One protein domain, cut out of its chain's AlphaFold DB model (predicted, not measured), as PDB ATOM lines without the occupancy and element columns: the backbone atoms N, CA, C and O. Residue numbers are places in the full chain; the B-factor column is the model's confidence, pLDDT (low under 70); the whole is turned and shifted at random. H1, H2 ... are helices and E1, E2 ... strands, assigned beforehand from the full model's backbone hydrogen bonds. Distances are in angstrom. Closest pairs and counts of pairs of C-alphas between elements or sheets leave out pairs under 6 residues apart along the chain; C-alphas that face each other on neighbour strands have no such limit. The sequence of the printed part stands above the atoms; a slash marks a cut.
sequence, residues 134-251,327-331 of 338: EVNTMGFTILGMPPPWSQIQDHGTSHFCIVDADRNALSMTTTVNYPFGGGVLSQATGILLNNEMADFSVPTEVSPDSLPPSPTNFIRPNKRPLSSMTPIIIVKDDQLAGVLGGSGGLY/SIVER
ATOM      1  N   GLU A 134     155.030 113.742 196.761       94.62
ATOM      2  CA  GLU A 134     154.778 112.435 197.341       94.62
ATOM      3  C   GLU A 134     155.520 112.291 198.672       94.62
ATOM      4  O   GLU A 134     156.726 112.531 198.764       94.62
ATOM      5  N   VAL A 135     154.796 111.877 199.712       93.69
ATOM      6  CA  VAL A 135     155.360 111.544 201.022       93.69
ATOM      7  C   VAL A 135     154.861 110.172 201.454       93.69
ATOM      8  O   VAL A 135     153.667 109.974 201.663       93.69
ATOM      9  N   ASN A 136     155.790 109.240 201.657       95.44
ATOM     10  CA  ASN A 136     155.501 107.911 202.188       95.44
ATOM     11  C   ASN A 136     155.644 107.923 203.715       95.44
ATOM     12  O   ASN A 136     156.739 108.126 204.242       95.44
ATOM     13  N   THR A 137     154.538 107.750 204.440       93.62
ATOM     14  CA  THR A 137     154.513 107.809 205.910       93.62
ATOM     15  C   THR A 137     153.360 106.998 206.491       93.62
ATOM     16  O   THR A 137     152.295 106.899 205.891       93.62
ATOM     17  N   MET A 138     153.561 106.410 207.675       93.62
ATOM     18  CA  MET A 138     152.533 105.652 208.412       93.62
ATOM     19  C   MET A 138     151.827 104.552 207.588       93.62
ATOM     20  O   MET A 138     150.676 104.224 207.858       93.62
ATOM     21  N   GLY A 139     152.502 103.980 206.583       94.12
ATOM     22  CA  GLY A 139     151.923 102.965 205.689       94.12
ATOM     23  C   GLY A 139     151.032 103.514 204.567       94.12
ATOM     24  O   GLY A 139     150.326 102.738 203.932       94.12
ATOM     25  N   PHE A 140     151.066 104.825 204.318       96.19
ATOM     26  CA  PHE A 140     150.342 105.498 203.241       96.19
ATOM     27  C   PHE A 140     151.295 106.318 202.369       96.19
ATOM     28  O   PHE A 140     152.307 106.843 202.840       96.19
ATOM     29  N   THR A 141     150.909 106.490 201.111       97.06
ATOM     30  CA  THR A 141     151.492 107.455 200.183       97.06
ATOM     31  C   THR A 141     150.577 108.673 200.133       97.06
ATOM     32  O   THR A 141     149.419 108.585 199.721       97.06
ATOM     33  N   ILE A 142     151.071 109.818 200.591       95.69
ATOM     34  CA  ILE A 142     150.338 111.085 200.599       95.69
ATOM     35  C   ILE A 142     150.792 111.909 199.398       95.69
ATOM     36  O   ILE A 142     151.969 112.248 199.285       95.69
ATOM     37  N   LEU A 143     149.844 112.251 198.532       95.56
ATOM     38  CA  LEU A 143     150.021 113.143 197.394       95.56
ATOM     39  C   LEU A 143     149.449 114.512 197.761       95.56
ATOM     40  O   LEU A 143     148.259 114.632 198.053       95.56
ATOM     41  N   GLY A 144     150.282 115.547 197.755       90.81
ATOM     42  CA  GLY A 144     149.881 116.902 198.128       90.81
ATOM     43  C   GLY A 144     150.478 117.973 197.225       90.81
ATOM     44  O   GLY A 144     151.243 117.698 196.300       90.81
ATOM     45  N   MET A 145     150.133 119.227 197.501       85.75
ATOM     46  CA  MET A 145     150.727 120.360 196.793       85.75
ATOM     47  C   MET A 145     152.228 120.488 197.120       85.75
ATOM     48  O   MET A 145     152.611 120.330 198.283       85.75
ATOM     49  N   PRO A 146     153.089 120.807 196.132       72.81
ATOM     50  CA  PRO A 146     154.490 121.120 196.395       72.81
ATOM     51  C   PRO A 146     154.602 122.321 197.332       72.81
ATOM     52  O   PRO A 146     153.798 123.242 197.199       72.81
ATOM     53  N   PRO A 147     155.575 122.344 198.261       56.50
ATOM     54  CA  PRO A 147     155.544 123.250 199.399       56.50
ATOM     55  C   PRO A 147     155.573 124.723 198.981       56.50
ATOM     56  O   PRO A 147     156.544 125.179 198.368       56.50
ATOM     57  N   PRO A 148     154.604 125.517 199.449       49.56
ATOM     58  CA  PRO A 148     154.863 126.842 199.960       49.56
ATOM     59  C   PRO A 148     155.041 126.733 201.500       49.56
ATOM     60  O   PRO A 148     154.137 126.321 202.220       49.56
ATOM     61  N   TRP A 149     156.203 127.118 202.046       51.03
ATOM     62  CA  TRP A 149     156.509 127.123 203.497       51.03
ATOM     63  C   TRP A 149     155.775 128.181 204.363       51.03
ATOM     64  O   TRP A 149     156.174 129.335 204.341       51.03
ATOM     65  N   SER A 150     154.803 127.758 205.185       47.50
ATOM     66  CA  SER A 150     154.192 128.416 206.378       47.50
ATOM     67  C   SER A 150     153.805 129.906 206.312       47.50
ATOM     68  O   SER A 150     154.649 130.788 206.491       47.50
ATOM     69  N   GLN A 151     152.510 130.182 206.138       49.59
ATOM     70  CA  GLN A 151     151.935 131.533 206.128       49.59
ATOM     71  C   GLN A 151     151.778 132.189 207.507       49.59
ATOM     72  O   GLN A 151     151.822 131.505 208.530       49.59
ATOM     73  N   ILE A 152     151.534 133.510 207.532       48.22
ATOM     74  CA  ILE A 152     151.340 134.289 208.773       48.22
ATOM     75  C   ILE A 152     149.871 134.707 209.005       48.22
ATOM     76  O   ILE A 152     149.457 134.776 210.166       48.22
ATOM     77  N   GLN A 153     149.047 134.904 207.964       55.06
ATOM     78  CA  GLN A 153     147.599 135.161 208.092       55.06
ATOM     79  C   GLN A 153     146.838 134.725 206.819       55.06
ATOM     80  O   GLN A 153     147.317 135.018 205.739       55.06
ATOM     81  N   ASP A 154     145.701 134.023 206.948       46.34
ATOM     82  CA  ASP A 154     144.792 133.609 205.848       46.34
ATOM     83  C   ASP A 154     143.417 133.210 206.462       46.34
ATOM     84  O   ASP A 154     143.411 132.744 207.604       46.34
ATOM     85  N   HIS A 155     142.272 133.410 205.785       61.22
ATOM     86  CA  HIS A 155     140.914 132.915 206.144       61.22
ATOM     87  C   HIS A 155     140.036 132.761 204.871       61.22
ATOM     88  O   HIS A 155     140.576 132.603 203.794       61.22
ATOM     89  N   GLY A 156     138.694 132.688 204.978       65.81
ATOM     90  CA  GLY A 156     137.723 132.728 203.854       65.81
ATOM     91  C   GLY A 156     137.814 131.618 202.790       65.81
ATOM     92  O   GLY A 156     137.135 131.665 201.766       65.81
ATOM     93  N   THR A 157     138.600 130.586 203.065       85.88
ATOM     94  CA  THR A 157     138.788 129.404 202.224       85.88
ATOM     95  C   THR A 157     137.574 128.467 202.245       85.88
ATOM     96  O   THR A 157     136.934 128.277 203.280       85.88
ATOM     97  N   SER A 158     137.323 127.782 201.132       89.56
ATOM     98  CA  SER A 158     136.446 126.610 201.050       89.56
ATOM     99  C   SER A 158     137.217 125.406 200.517       89.56
ATOM    100  O   SER A 158     138.105 125.542 199.677       89.56
ATOM    101  N   HIS A 159     136.874 124.218 201.005       92.62
ATOM    102  CA  HIS A 159     137.454 122.964 200.547       92.62
ATOM    103  C   HIS A 159     136.346 121.956 200.262       92.62
ATOM    104  O   HIS A 159     135.358 121.903 200.993       92.62
ATOM    105  N   PHE A 160     136.523 121.143 199.225       90.38
ATOM    106  CA  PHE A 160     135.680 119.983 198.990       90.38
ATOM    107  C   PHE A 160     136.460 118.852 198.319       90.38
ATOM    108  O   PHE A 160     137.472 119.055 197.644       90.38
ATOM    109  N   CYS A 161     135.942 117.643 198.511       92.88
ATOM    110  CA  CYS A 161     136.477 116.404 197.969       92.88
ATOM    111  C   CYS A 161     135.434 115.760 197.050       92.88
ATOM    112  O   CYS A 161     134.252 115.723 197.396       92.88
ATOM    113  N   ILE A 162     135.860 115.224 195.907       92.19
ATOM    114  CA  ILE A 162     135.002 114.450 195.001       92.19
ATOM    115  C   ILE A 162     135.710 113.143 194.657       92.19
ATOM    116  O   ILE A 162     136.890 113.147 194.314       92.19
ATOM    117  N   VAL A 163     134.970 112.037 194.724       93.19
ATOM    118  CA  VAL A 163     135.362 110.750 194.144       93.19
ATOM    119  C   VAL A 163     134.184 110.230 193.332       93.19
ATOM    120  O   VAL A 163     133.075 110.145 193.860       93.19
ATOM    121  N   ASP A 164     134.404 109.919 192.056       92.00
ATOM    122  CA  ASP A 164     133.359 109.389 191.176       92.00
ATOM    123  C   ASP A 164     133.384 107.850 191.066       92.00
ATOM    124  O   ASP A 164     134.209 107.161 191.674       92.00
ATOM    125  N   ALA A 165     132.443 107.299 190.293       91.25
ATOM    126  CA  ALA A 165     132.310 105.858 190.084       91.25
ATOM    127  C   ALA A 165     133.499 105.234 189.326       91.25
ATOM    128  O   ALA A 165     133.797 104.059 189.534       91.25
ATOM    129  N   ASP A 166     134.201 106.024 188.509       90.25
ATOM    130  CA  ASP A 166     135.400 105.611 187.772       90.25
ATOM    131  C   ASP A 166     136.671 105.741 188.627       90.25
ATOM    132  O   ASP A 166     137.771 105.485 188.141       90.25
ATOM    133  N   ARG A 167     136.530 106.117 189.909       87.94
ATOM    134  CA  ARG A 167     137.627 106.342 190.864       87.94
ATOM    135  C   ARG A 167     138.486 107.563 190.540       87.94
ATOM    136  O   ARG A 167     139.582 107.681 191.090       87.94
ATOM    137  N   ASN A 168     137.990 108.501 189.731       92.88
ATOM    138  CA  ASN A 168     138.627 109.810 189.629       92.88
ATOM    139  C   ASN A 168     138.481 110.523 190.976       92.88
ATOM    140  O   ASN A 168     137.397 110.528 191.560       92.88
ATOM    141  N   ALA A 169     139.569 111.118 191.462       94.31
ATOM    142  CA  ALA A 169     139.619 111.803 192.746       94.31
ATOM    143  C   ALA A 169     140.039 113.264 192.569       94.31
ATOM    144  O   ALA A 169     140.993 113.563 191.852       94.31
ATOM    145  N   LEU A 170     139.347 114.169 193.260       94.31
ATOM    146  CA  LEU A 170     139.650 115.594 193.303       94.31
ATOM    147  C   LEU A 170     139.673 116.073 194.754       94.31
ATOM    148  O   LEU A 170     138.661 115.984 195.448       94.31
ATOM    149  N   SER A 171     140.804 116.644 195.165       95.44
ATOM    150  CA  SER A 171     140.942 117.440 196.388       95.44
ATOM    151  C   SER A 171     141.095 118.902 195.976       95.44
ATOM    152  O   SER A 171     142.114 119.257 195.382       95.44
ATOM    153  N   MET A 172     140.086 119.746 196.223       93.69
ATOM    154  CA  MET A 172     140.102 121.140 195.767       93.69
ATOM    155  C   MET A 172     139.904 122.108 196.925       93.69
ATOM    156  O   MET A 172     138.893 122.076 197.622       93.69
ATOM    157  N   THR A 173     140.872 123.006 197.090       93.31
ATOM    158  CA  THR A 173     140.807 124.127 198.026       93.31
ATOM    159  C   THR A 173     140.822 125.425 197.227       93.31
ATOM    160  O   THR A 173     141.704 125.612 196.392       93.31
ATOM    161  N   THR A 174     139.844 126.299 197.457       93.69
ATOM    162  CA  THR A 174     139.703 127.601 196.782       93.69
ATOM    163  C   THR A 174     139.478 128.709 197.810       93.69
ATOM    164  O   THR A 174     138.916 128.462 198.882       93.69
ATOM    165  N   THR A 175     139.959 129.920 197.531       93.94
ATOM    166  CA  THR A 175     139.938 131.033 198.485       93.94
ATOM    167  C   THR A 175     139.947 132.391 197.785       93.94
ATOM    168  O   THR A 175     140.459 132.539 196.675       93.94
ATOM    169  N   VAL A 176     139.403 133.394 198.472       94.75
ATOM    170  CA  VAL A 176     139.609 134.822 198.170       94.75
ATOM    171  C   VAL A 176     140.531 135.483 199.203       94.75
ATOM    172  O   VAL A 176     140.595 136.714 199.265       94.75
ATOM    173  N   ASN A 177     141.232 134.662 199.988       92.75
ATOM    174  CA  ASN A 177     141.769 134.969 201.305       92.75
ATOM    175  C   ASN A 177     140.612 135.327 202.254       92.75
ATOM    176  O   ASN A 177     139.645 134.576 202.316       92.75
ATOM    177  N   TYR A 178     140.625 136.447 202.970       90.75
ATOM    178  CA  TYR A 178     139.666 136.718 204.048       90.75
ATOM    179  C   TYR A 178     138.180 136.696 203.638       90.75
ATOM    180  O   TYR A 178     137.846 136.837 202.461       90.75
ATOM    181  N   PRO A 179     137.241 136.539 204.597       91.25
ATOM    182  CA  PRO A 179     135.819 136.731 204.322       91.25
ATOM    183  C   PRO A 179     135.571 138.070 203.615       91.25
ATOM    184  O   PRO A 179     135.993 139.116 204.096       91.25
ATOM    185  N   PHE A 180     134.890 138.027 202.466       94.75
ATOM    186  CA  PHE A 180     134.687 139.179 201.572       94.75
ATOM    187  C   PHE A 180     135.978 139.764 200.955       94.75
ATOM    188  O   PHE A 180     135.968 140.879 200.434       94.75
ATOM    189  N   GLY A 181     137.071 138.996 200.950       94.44
ATOM    190  CA  GLY A 181     138.343 139.303 200.302       94.44
ATOM    191  C   GLY A 181     138.913 140.657 200.718       94.44
ATOM    192  O   GLY A 181     139.081 140.959 201.897       94.44
ATOM    193  N   GLY A 182     139.182 141.510 199.730       94.12
ATOM    194  CA  GLY A 182     139.639 142.887 199.938       94.12
ATOM    195  C   GLY A 182     138.560 143.859 200.405       94.12
ATOM    196  O   GLY A 182     138.839 145.052 200.474       94.12
ATOM    197  N   GLY A 183     137.345 143.384 200.687       94.88
ATOM    198  CA  GLY A 183     136.216 144.224 201.077       94.88
ATOM    199  C   GLY A 183     135.645 145.048 199.925       94.88
ATOM    200  O   GLY A 183     135.011 146.062 200.176       94.88
ATOM    201  N   VAL A 184     135.884 144.636 198.676       95.75
ATOM    202  CA  VAL A 184     135.444 145.345 197.468       95.75
ATOM    203  C   VAL A 184     134.816 144.355 196.498       95.75
ATOM    204  O   VAL A 184     135.420 143.328 196.174       95.75
ATOM    205  N   LEU A 185     133.621 144.674 196.002       97.69
ATOM    206  CA  LEU A 185     132.955 143.932 194.935       97.69
ATOM    207  C   LEU A 185     132.784 144.838 193.713       97.69
ATOM    208  O   LEU A 185     132.187 145.909 193.794       97.69
ATOM    209  N   SER A 186     133.300 144.398 192.564       98.19
ATOM    210  CA  SER A 186     133.206 145.150 191.308       98.19
ATOM    211  C   SER A 186     131.742 145.315 190.901       98.19
ATOM    212  O   SER A 186     131.060 144.333 190.603       98.19
ATOM    213  N   GLN A 187     131.241 146.549 190.844       97.19
ATOM    214  CA  GLN A 187     129.864 146.818 190.411       97.19
ATOM    215  C   GLN A 187     129.675 146.503 188.919       97.19
ATOM    216  O   GLN A 187     128.583 146.126 188.485       97.19
ATOM    217  N   ALA A 188     130.745 146.616 188.128       97.75
ATOM    218  CA  ALA A 188     130.710 146.357 186.696       97.75
ATOM    219  C   ALA A 188     130.688 144.861 186.332       97.75
ATOM    220  O   ALA A 188     130.297 144.528 185.209       97.75
ATOM    221  N   THR A 189     131.081 143.968 187.248       98.38
ATOM    222  CA  THR A 189     131.188 142.521 186.968       98.38
ATOM    223  C   THR A 189     130.535 141.618 188.015       98.38
ATOM    224  O   THR A 189     130.332 140.436 187.759       98.38
ATOM    225  N   GLY A 190     130.210 142.132 189.198       98.00
ATOM    226  CA  GLY A 190     129.721 141.345 190.331       98.00
ATOM    227  C   GLY A 190     130.785 140.458 190.989       98.00
ATOM    228  O   GLY A 190     130.447 139.674 191.877       98.00
ATOM    229  N   ILE A 191     132.050 140.561 190.561       98.12
ATOM    230  CA  ILE A 191     133.169 139.756 191.059       98.12
ATOM    231  C   ILE A 191     133.724 140.379 192.343       98.12
ATOM    232  O   ILE A 191     134.050 141.567 192.395       98.12
ATOM    233  N   LEU A 192     133.858 139.550 193.380       97.31
ATOM    234  CA  LEU A 192     134.511 139.905 194.635       97.31
ATOM    235  C   LEU A 192     136.034 139.937 194.454       97.31
ATOM    236  O   LEU A 192     136.622 138.984 193.939       97.31
ATOM    237  N   LEU A 193     136.686 141.009 194.903       96.50
ATOM    238  CA  LEU A 193     138.137 141.124 194.806       96.50
ATOM    239  C   LEU A 193     138.806 140.354 195.948       96.50
ATOM    240  O   LEU A 193     138.555 140.631 197.118       96.50
ATOM    241  N   ASN A 194     139.703 139.422 195.619       96.75
ATOM    242  CA  ASN A 194     140.532 138.752 196.624       96.75
ATOM    243  C   ASN A 194     141.492 139.738 197.308       96.75
ATOM    244  O   ASN A 194     141.885 140.760 196.737       96.75
ATOM    245  N   ASN A 195     141.961 139.388 198.499       95.56
ATOM    246  CA  ASN A 195     143.092 140.061 199.136       95.56
ATOM    247  C   ASN A 195     144.287 139.130 199.343       95.56
ATOM    248  O   ASN A 195     145.080 139.347 200.251       95.56
ATOM    249  N   GLU A 196     144.475 138.154 198.454       93.75
ATOM    250  CA  GLU A 196     145.561 137.167 198.520       93.75
ATOM    251  C   GLU A 196     146.954 137.808 198.643       93.75
ATOM    252  O   GLU A 196     147.855 137.250 199.238       93.75
ATOM    253  N   MET A 197     147.161 139.025 198.135       93.62
ATOM    254  CA  MET A 197     148.452 139.719 198.276       93.62
ATOM    255  C   MET A 197     148.830 140.036 199.736       93.62
ATOM    256  O   MET A 197     149.996 140.335 199.986       93.62
ATOM    257  N   ALA A 198     147.876 139.982 200.677       91.12
ATOM    258  CA  ALA A 198     148.122 140.136 202.114       91.12
ATOM    259  C   ALA A 198     148.950 138.981 202.706       91.12
ATOM    260  O   ALA A 198     149.548 139.134 203.762       91.12
ATOM    261  N   ASP A 199     149.047 137.864 201.988       90.06
ATOM    262  CA  ASP A 199     149.828 136.695 202.377       90.06
ATOM    263  C   ASP A 199     151.334 136.867 202.116       90.06
ATOM    264  O   ASP A 199     152.137 135.991 202.447       90.06
ATOM    265  N   PHE A 200     151.776 137.964 201.494       92.50
ATOM    266  CA  PHE A 200     153.204 138.267 201.426       92.50
ATOM    267  C   PHE A 200     153.725 138.738 202.781       92.50
ATOM    268  O   PHE A 200     153.132 139.584 203.437       92.50
ATOM    269  N   SER A 201     154.907 138.259 203.164       90.50
ATOM    270  CA  SER A 201     155.603 138.786 204.333       90.50
ATOM    271  C   SER A 201     156.079 140.216 204.066       90.50
ATOM    272  O   SER A 201     156.682 140.500 203.025       90.50
ATOM    273  N   VAL A 202     155.855 141.105 205.030       88.75
ATOM    274  CA  VAL A 202     156.293 142.500 204.963       88.75
ATOM    275  C   VAL A 202     157.538 142.671 205.841       88.75
ATOM    276  O   VAL A 202     157.475 142.392 207.036       88.75
ATOM    277  N   PRO A 203     158.682 143.142 205.305       87.19
ATOM    278  CA  PRO A 203     159.929 143.240 206.071       87.19
ATOM    279  C   PRO A 203     159.834 144.058 207.367       87.19
ATOM    280  O   PRO A 203     160.627 143.854 208.281       87.19
ATOM    281  N   THR A 204     158.886 144.993 207.440       86.81
ATOM    282  CA  THR A 204     158.685 145.892 208.583       86.81
ATOM    283  C   THR A 204     157.727 145.344 209.643       86.81
ATOM    284  O   THR A 204     157.590 145.962 210.695       86.81
ATOM    285  N   GLU A 205     157.065 144.209 209.408       82.19
ATOM    286  CA  GLU A 205     156.139 143.587 210.365       82.19
ATOM    287  C   GLU A 205     156.894 142.723 211.383       82.19
ATOM    288  O   GLU A 205     156.817 141.498 211.386       82.19
ATOM    289  N   VAL A 206     157.668 143.371 212.253       80.31
ATOM    290  CA  VAL A 206     158.399 142.701 213.334       80.31
ATOM    291  C   VAL A 206     157.642 142.889 214.647       80.31
ATOM    292  O   VAL A 206     157.466 144.018 215.102       80.31
ATOM    293  N   SER A 207     157.225 141.791 215.281       78.38
ATOM    294  CA  SER A 207     156.650 141.790 216.633       78.38
ATOM    295  C   SER A 207     157.329 140.734 217.520       78.38
ATOM    296  O   SER A 207     157.612 139.640 217.022       78.38
ATOM    297  N   PRO A 208     157.572 141.019 218.822       76.00
ATOM    298  CA  PRO A 208     158.148 140.059 219.773       76.00
ATOM    299  C   PRO A 208     157.367 138.743 219.886       76.00
ATOM    300  O   PRO A 208     157.956 137.702 220.165       76.00
ATOM    301  N   ASP A 209     156.058 138.794 219.632       76.56
ATOM    302  CA  ASP A 209     155.139 137.662 219.773       76.56
ATOM    303  C   ASP A 209     154.816 136.983 218.430       76.56
ATOM    304  O   ASP A 209     153.857 136.224 218.324       76.56
ATOM    305  N   SER A 210     155.597 137.249 217.380       78.06
ATOM    306  CA  SER A 210     155.382 136.694 216.039       78.06
ATOM    307  C   SER A 210     156.671 136.144 215.436       78.06
ATOM    308  O   SER A 210     157.768 136.574 215.789       78.06
ATOM    309  N   LEU A 211     156.541 135.205 214.495       80.31
ATOM    310  CA  LEU A 211     157.680 134.778 213.685       80.31
ATOM    311  C   LEU A 211     158.206 135.961 212.854       80.31
ATOM    312  O   LEU A 211     157.402 136.749 212.351       80.31
ATOM    313  N   PRO A 212     159.534 136.088 212.675       84.44
ATOM    314  CA  PRO A 212     160.090 137.152 211.854       84.44
ATOM    315  C   PRO A 212     159.604 137.030 210.398       84.44
ATOM    316  O   PRO A 212     159.432 135.909 209.905       84.44
ATOM    317  N   PRO A 213     159.438 138.155 209.679       87.25
ATOM    318  CA  PRO A 213     159.058 138.142 208.272       87.25
ATOM    319  C   PRO A 213     159.986 137.257 207.438       87.25
ATOM    320  O   PRO A 213     161.210 137.380 207.514       87.25
ATOM    321  N   SER A 214     159.410 136.387 206.609       88.12
ATOM    322  CA  SER A 214     160.182 135.444 205.801       88.12
ATOM    323  C   SER A 214     160.683 136.098 204.506       88.12
ATOM    324  O   SER A 214     159.865 136.421 203.636       88.12
ATOM    325  N   PRO A 215     162.010 136.240 204.288       90.62
ATOM    326  CA  PRO A 215     162.537 136.854 203.069       90.62
ATOM    327  C   PRO A 215     162.160 136.102 201.790       90.62
ATOM    328  O   PRO A 215     161.988 136.703 200.724       90.62
ATOM    329  N   THR A 216     161.980 134.780 201.883       91.00
ATOM    330  CA  THR A 216     161.535 133.942 200.760       91.00
ATOM    331  C   THR A 216     160.088 134.215 200.374       91.00
ATOM    332  O   THR A 216     159.707 133.895 199.250       91.00
ATOM    333  N   ASN A 217     159.312 134.894 201.224       92.31
ATOM    334  CA  ASN A 217     157.932 135.306 200.991       92.31
ATOM    335  C   ASN A 217     157.755 136.839 200.932       92.31
ATOM    336  O   ASN A 217     156.647 137.339 201.051       92.31
ATOM    337  N   PHE A 218     158.813 137.621 200.688       93.75
ATOM    338  CA  PHE A 218     158.638 139.055 200.409       93.75
ATOM    339  C   PHE A 218     157.980 139.299 199.049       93.75
ATOM    340  O   PHE A 218     158.258 138.572 198.083       93.75
ATOM    341  N   ILE A 219     157.132 140.328 198.977       93.38
ATOM    342  CA  ILE A 219     156.436 140.741 197.755       93.38
ATOM    343  C   ILE A 219     157.428 141.097 196.641       93.38
ATOM    344  O   ILE A 219     158.427 141.784 196.860       93.38
ATOM    345  N   ARG A 220     157.160 140.603 195.429       93.50
ATOM    346  CA  ARG A 220     157.878 140.947 194.191       93.50
ATOM    347  C   ARG A 220     156.902 140.898 193.010       93.50
ATOM    348  O   ARG A 220     155.961 140.104 193.070       93.50
ATOM    349  N   PRO A 221     157.125 141.671 191.931       94.12
ATOM    350  CA  PRO A 221     156.309 141.577 190.721       94.12
ATOM    351  C   PRO A 221     156.213 140.134 190.210       94.12
ATOM    352  O   PRO A 221     157.209 139.409 190.223       94.12
ATOM    353  N   ASN A 222     155.018 139.713 189.781       91.44
ATOM    354  CA  ASN A 222     154.707 138.368 189.262       91.44
ATOM    355  C   ASN A 222     154.949 137.185 190.216       91.44
ATOM    356  O   ASN A 222     154.738 136.025 189.845       91.44
ATOM    357  N   LYS A 223     155.379 137.439 191.453       93.19
ATOM    358  CA  LYS A 223     155.498 136.398 192.468       93.19
ATOM    359  C   LYS A 223     154.104 136.033 192.973       93.19
ATOM    360  O   LYS A 223     153.228 136.888 193.060       93.19
ATOM    361  N   ARG A 224     153.905 134.762 193.322       91.38
ATOM    362  CA  ARG A 224     152.709 134.319 194.049       91.38
ATOM    363  C   ARG A 224     153.006 134.338 195.541       91.38
ATOM    364  O   ARG A 224     154.110 133.911 195.906       91.38
ATOM    365  N   PRO A 225     152.077 134.828 196.369       90.88
ATOM    366  CA  PRO A 225     152.211 134.660 197.793       90.88
ATOM    367  C   PRO A 225     152.194 133.168 198.113       90.88
ATOM    368  O   PRO A 225     151.737 132.313 197.349       90.88
ATOM    369  N   LEU A 226     152.798 132.876 199.240       88.19
ATOM    370  CA  LEU A 226     152.783 131.588 199.891       88.19
ATOM    371  C   LEU A 226     151.319 131.208 200.284       88.19
ATOM    372  O   LEU A 226     150.437 132.057 200.223       88.19
ATOM    373  N   SER A 227     151.010 129.964 200.660       87.12
ATOM    374  CA  SER A 227     149.635 129.565 201.028       87.12
ATOM    375  C   SER A 227     149.625 128.502 202.128       87.12
ATOM    376  O   SER A 227     150.593 127.756 202.267       87.12
ATOM    377  N   SER A 228     148.532 128.423 202.894       87.19
ATOM    378  CA  SER A 228     148.288 127.359 203.889       87.19
ATOM    379  C   SER A 228     147.422 126.212 203.366       87.19
ATOM    380  O   SER A 228     147.172 125.244 204.091       87.19
ATOM    381  N   MET A 229     146.912 126.314 202.136       90.50
ATOM    382  CA  MET A 229     146.020 125.308 201.565       90.50
ATOM    383  C   MET A 229     146.692 123.933 201.538       90.50
ATOM    384  O   MET A 229     147.816 123.786 201.069       90.50
ATOM    385  N   THR A 230     145.985 122.916 202.038       91.62
ATOM    386  CA  THR A 230     146.493 121.537 202.127       91.62
ATOM    387  C   THR A 230     145.483 120.535 201.544       91.62
ATOM    388  O   THR A 230     144.918 119.737 202.293       91.62
ATOM    389  N   PRO A 231     145.174 120.588 200.232       94.12
ATOM    390  CA  PRO A 231     144.454 119.509 199.566       94.12
ATOM    391  C   PRO A 231     145.397 118.314 199.375       94.12
ATOM    392  O   PRO A 231     146.484 118.457 198.809       94.12
ATOM    393  N   ILE A 232     144.989 117.142 199.857       95.69
ATOM    394  CA  ILE A 232     145.748 115.897 199.736       95.69
ATOM    395  C   ILE A 232     144.892 114.749 199.196       95.69
ATOM    396  O   ILE A 232     143.679 114.676 199.416       95.69
ATOM    397  N   ILE A 233     145.560 113.835 198.502       96.50
ATOM    398  CA  ILE A 233     145.061 112.521 198.097       96.50
ATOM    399  C   ILE A 233     145.920 111.477 198.810       96.50
ATOM    400  O   ILE A 233     147.137 111.609 198.896       96.50
ATOM    401  N   ILE A 234     145.280 110.448 199.346       96.75
ATOM    402  CA  ILE A 234     145.906 109.428 200.180       96.75
ATOM    403  C   ILE A 234     145.759 108.093 199.464       96.75
ATOM    404  O   ILE A 234     144.651 107.674 199.113       96.75
ATOM    405  N   VAL A 235     146.886 107.426 199.256       96.44
ATOM    406  CA  VAL A 235     147.006 106.160 198.538       96.44
ATOM    407  C   VAL A 235     147.582 105.106 199.482       96.44
ATOM    408  O   VAL A 235     148.428 105.401 200.326       96.44
ATOM    409  N   LYS A 236     147.099 103.873 199.360       95.31
ATOM    410  CA  LYS A 236     147.606 102.695 200.064       95.31
ATOM    411  C   LYS A 236     147.589 101.516 199.104       95.31
ATOM    412  O   LYS A 236     146.567 101.293 198.460       95.31
ATOM    413  N   ASP A 237     148.701 100.790 199.005       93.75
ATOM    414  CA  ASP A 237     148.852  99.640 198.102       93.75
ATOM    415  C   ASP A 237     148.434  99.970 196.651       93.75
ATOM    416  O   ASP A 237     147.654  99.246 196.033       93.75
ATOM    417  N   ASP A 238     148.886 101.126 196.145       90.38
ATOM    418  CA  ASP A 238     148.544 101.693 194.826       90.38
ATOM    419  C   ASP A 238     147.044 101.947 194.584       90.38
ATOM    420  O   ASP A 238     146.595 102.160 193.456       90.38
ATOM    421  N   GLN A 239     146.239 101.968 195.648       93.44
ATOM    422  CA  GLN A 239     144.811 102.244 195.585       93.44
ATOM    423  C   GLN A 239     144.441 103.503 196.364       93.44
ATOM    424  O   GLN A 239     144.948 103.769 197.452       93.44
ATOM    425  N   LEU A 240     143.492 104.272 195.822       94.31
ATOM    426  CA  LEU A 240     142.918 105.427 196.509       94.31
ATOM    427  C   LEU A 240     142.290 104.999 197.846       94.31
ATOM    428  O   LEU A 240     141.260 104.312 197.851       94.31
ATOM    429  N   ALA A 241     142.885 105.459 198.944       94.38
ATOM    430  CA  ALA A 241     142.396 105.273 200.306       94.38
ATOM    431  C   ALA A 241     141.506 106.447 200.741       94.38
ATOM    432  O   ALA A 241     140.460 106.231 201.349       94.38
ATOM    433  N   GLY A 242     141.848 107.682 200.364       94.56
ATOM    434  CA  GLY A 242     140.980 108.825 200.629       94.56
ATOM    435  C   GLY A 242     141.437 110.142 200.019       94.56
ATOM    436  O   GLY A 242     142.508 110.253 199.431       94.56
ATOM    437  N   VAL A 243     140.585 111.145 200.166       95.62
ATOM    438  CA  VAL A 243     140.776 112.521 199.719       95.62
ATOM    439  C   VAL A 243     140.439 113.416 200.902       95.62
ATOM    440  O   VAL A 243     139.395 113.226 201.526       95.62
ATOM    441  N   LEU A 244     141.335 114.339 201.240       94.50
ATOM    442  CA  LEU A 244     141.233 115.149 202.449       94.50
ATOM    443  C   LEU A 244     141.746 116.566 202.190       94.50
ATOM    444  O   LEU A 244     142.699 116.774 201.441       94.50
ATOM    445  N   GLY A 245     141.153 117.535 202.869       94.31
ATOM    446  CA  GLY A 245     141.650 118.901 202.948       94.31
ATOM    447  C   GLY A 245     140.755 119.750 203.840       94.31
ATOM    448  O   GLY A 245     139.798 119.258 204.444       94.31
ATOM    449  N   GLY A 246     141.058 121.039 203.954       90.50
ATOM    450  CA  GLY A 246     140.302 121.915 204.840       90.50
ATOM    451  C   GLY A 246     140.431 123.397 204.533       90.50
ATOM    452  O   GLY A 246     141.155 123.812 203.628       90.50
ATOM    453  N   SER A 247     139.711 124.176 205.331       88.69
ATOM    454  CA  SER A 247     139.669 125.631 205.357       88.69
ATOM    455  C   SER A 247     139.981 126.173 206.758       88.69
ATOM    456  O   SER A 247     139.942 125.447 207.752       88.69
ATOM    457  N   GLY A 248     140.292 127.470 206.842       82.94
ATOM    458  CA  GLY A 248     140.656 128.137 208.101       82.94
ATOM    459  C   GLY A 248     142.087 128.677 208.129       82.94
ATOM    460  O   GLY A 248     142.703 128.722 209.196       82.94
ATOM    461  N   GLY A 249     142.621 129.042 206.958       83.75
ATOM    462  CA  GLY A 249     143.941 129.640 206.785       83.75
ATOM    463  C   GLY A 249     145.071 128.862 207.433       83.75
ATOM    464  O   GLY A 249     145.246 127.675 207.175       83.75
ATOM    465  N   LEU A 250     145.817 129.506 208.334       81.75
ATOM    466  CA  LEU A 250     146.970 128.883 209.006       81.75
ATOM    467  C   LEU A 250     146.638 127.591 209.756       81.75
ATOM    468  O   LEU A 250     147.524 126.791 210.055       81.75
ATOM    469  N   TYR A 251     145.369 127.401 210.108       87.88
ATOM    470  CA  TYR A 251     144.907 126.232 210.839       87.88
ATOM    471  C   TYR A 251     144.591 125.040 209.924       87.88
ATOM    472  O   TYR A 251     144.359 123.948 210.438       87.88
ATOM    473  N   SER A 327     136.911 118.508 205.117       63.34
ATOM    474  CA  SER A 327     136.104 117.547 204.363       63.34
ATOM    475  C   SER A 327     136.953 116.350 203.985       63.34
ATOM    476  O   SER A 327     138.124 116.500 203.641       63.34
ATOM    477  N   ILE A 328     136.345 115.169 204.052       74.12
ATOM    478  CA  ILE A 328     136.975 113.907 203.684       74.12
ATOM    479  C   ILE A 328     136.017 113.082 202.826       74.12
ATOM    480  O   ILE A 328     134.817 113.029 203.099       74.12
ATOM    481  N   VAL A 329     136.555 112.424 201.804       69.69
ATOM    482  CA  VAL A 329     135.900 111.309 201.109       69.69
ATOM    483  C   VAL A 329     136.853 110.129 201.166       69.69
ATOM    484  O   VAL A 329     138.022 110.257 200.810       69.69
ATOM    485  N   GLU A 330     136.375 108.980 201.624       75.81
ATOM    486  CA  GLU A 330     137.225 107.823 201.899       75.81
ATOM    487  C   GLU A 330     136.751 106.550 201.201       75.81
ATOM    488  O   GLU A 330     135.613 106.436 200.734       75.81
ATOM    489  N   ARG A 331     137.649 105.565 201.175       65.94
ATOM    490  CA  ARG A 331     137.349 104.200 200.778       65.94
ATOM    491  C   ARG A 331     137.427 103.266 201.991       65.94
ATOM    492  O   ARG A 331     138.508 102.836 202.388       65.94
TER     493      ARG A 331
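Overview. This is residues 134 to 251 and 327 to 331 of the 338 residues of the protein "Gamma-glutamyltranspeptidase" of Cynara cardunculus var. scolymus (UniProt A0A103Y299). What shape? With little regular structure, it is a sandwich: hairpin E3 E4 covers part of antiparallel sheet E1 E2 E5 E6 E7, long links beside H1 spreading beyond one end. Which parts? The printed part has 123 residues, the named elements, seven strands and helix H1, hold only 42 of them, and the class is mostly strand. It is loose, radius of gyration of the C-alphas 17.3 A, spanning 48 by 40 by 27 A.

Arrangement. Which strands pair? E1, residues 134 to 137, forms a hairpin with E2, 140 to 144; N 135 is within hydrogen-bond range of O 142, 2.9 A. How do sheets meet? The closest C-alphas of E4, residues 169 to 174, and E6, 239 to 246, are Ser 171 and Val 243, 5.9 A.

Along the chain. Where does E1 start? C-alpha 134 is at (154.778, 112.435, 197.341). And the end? E7, residues 327 to 330, ends at (137.225, 107.823, 201.899).

Size, cuts and confidence. Is it cut? Residues 252 to 326 are unprinted, a 14.0 A gap. Low confidence? In the printed part 13 residues have pLDDT under 70, among them residues 147 to 156.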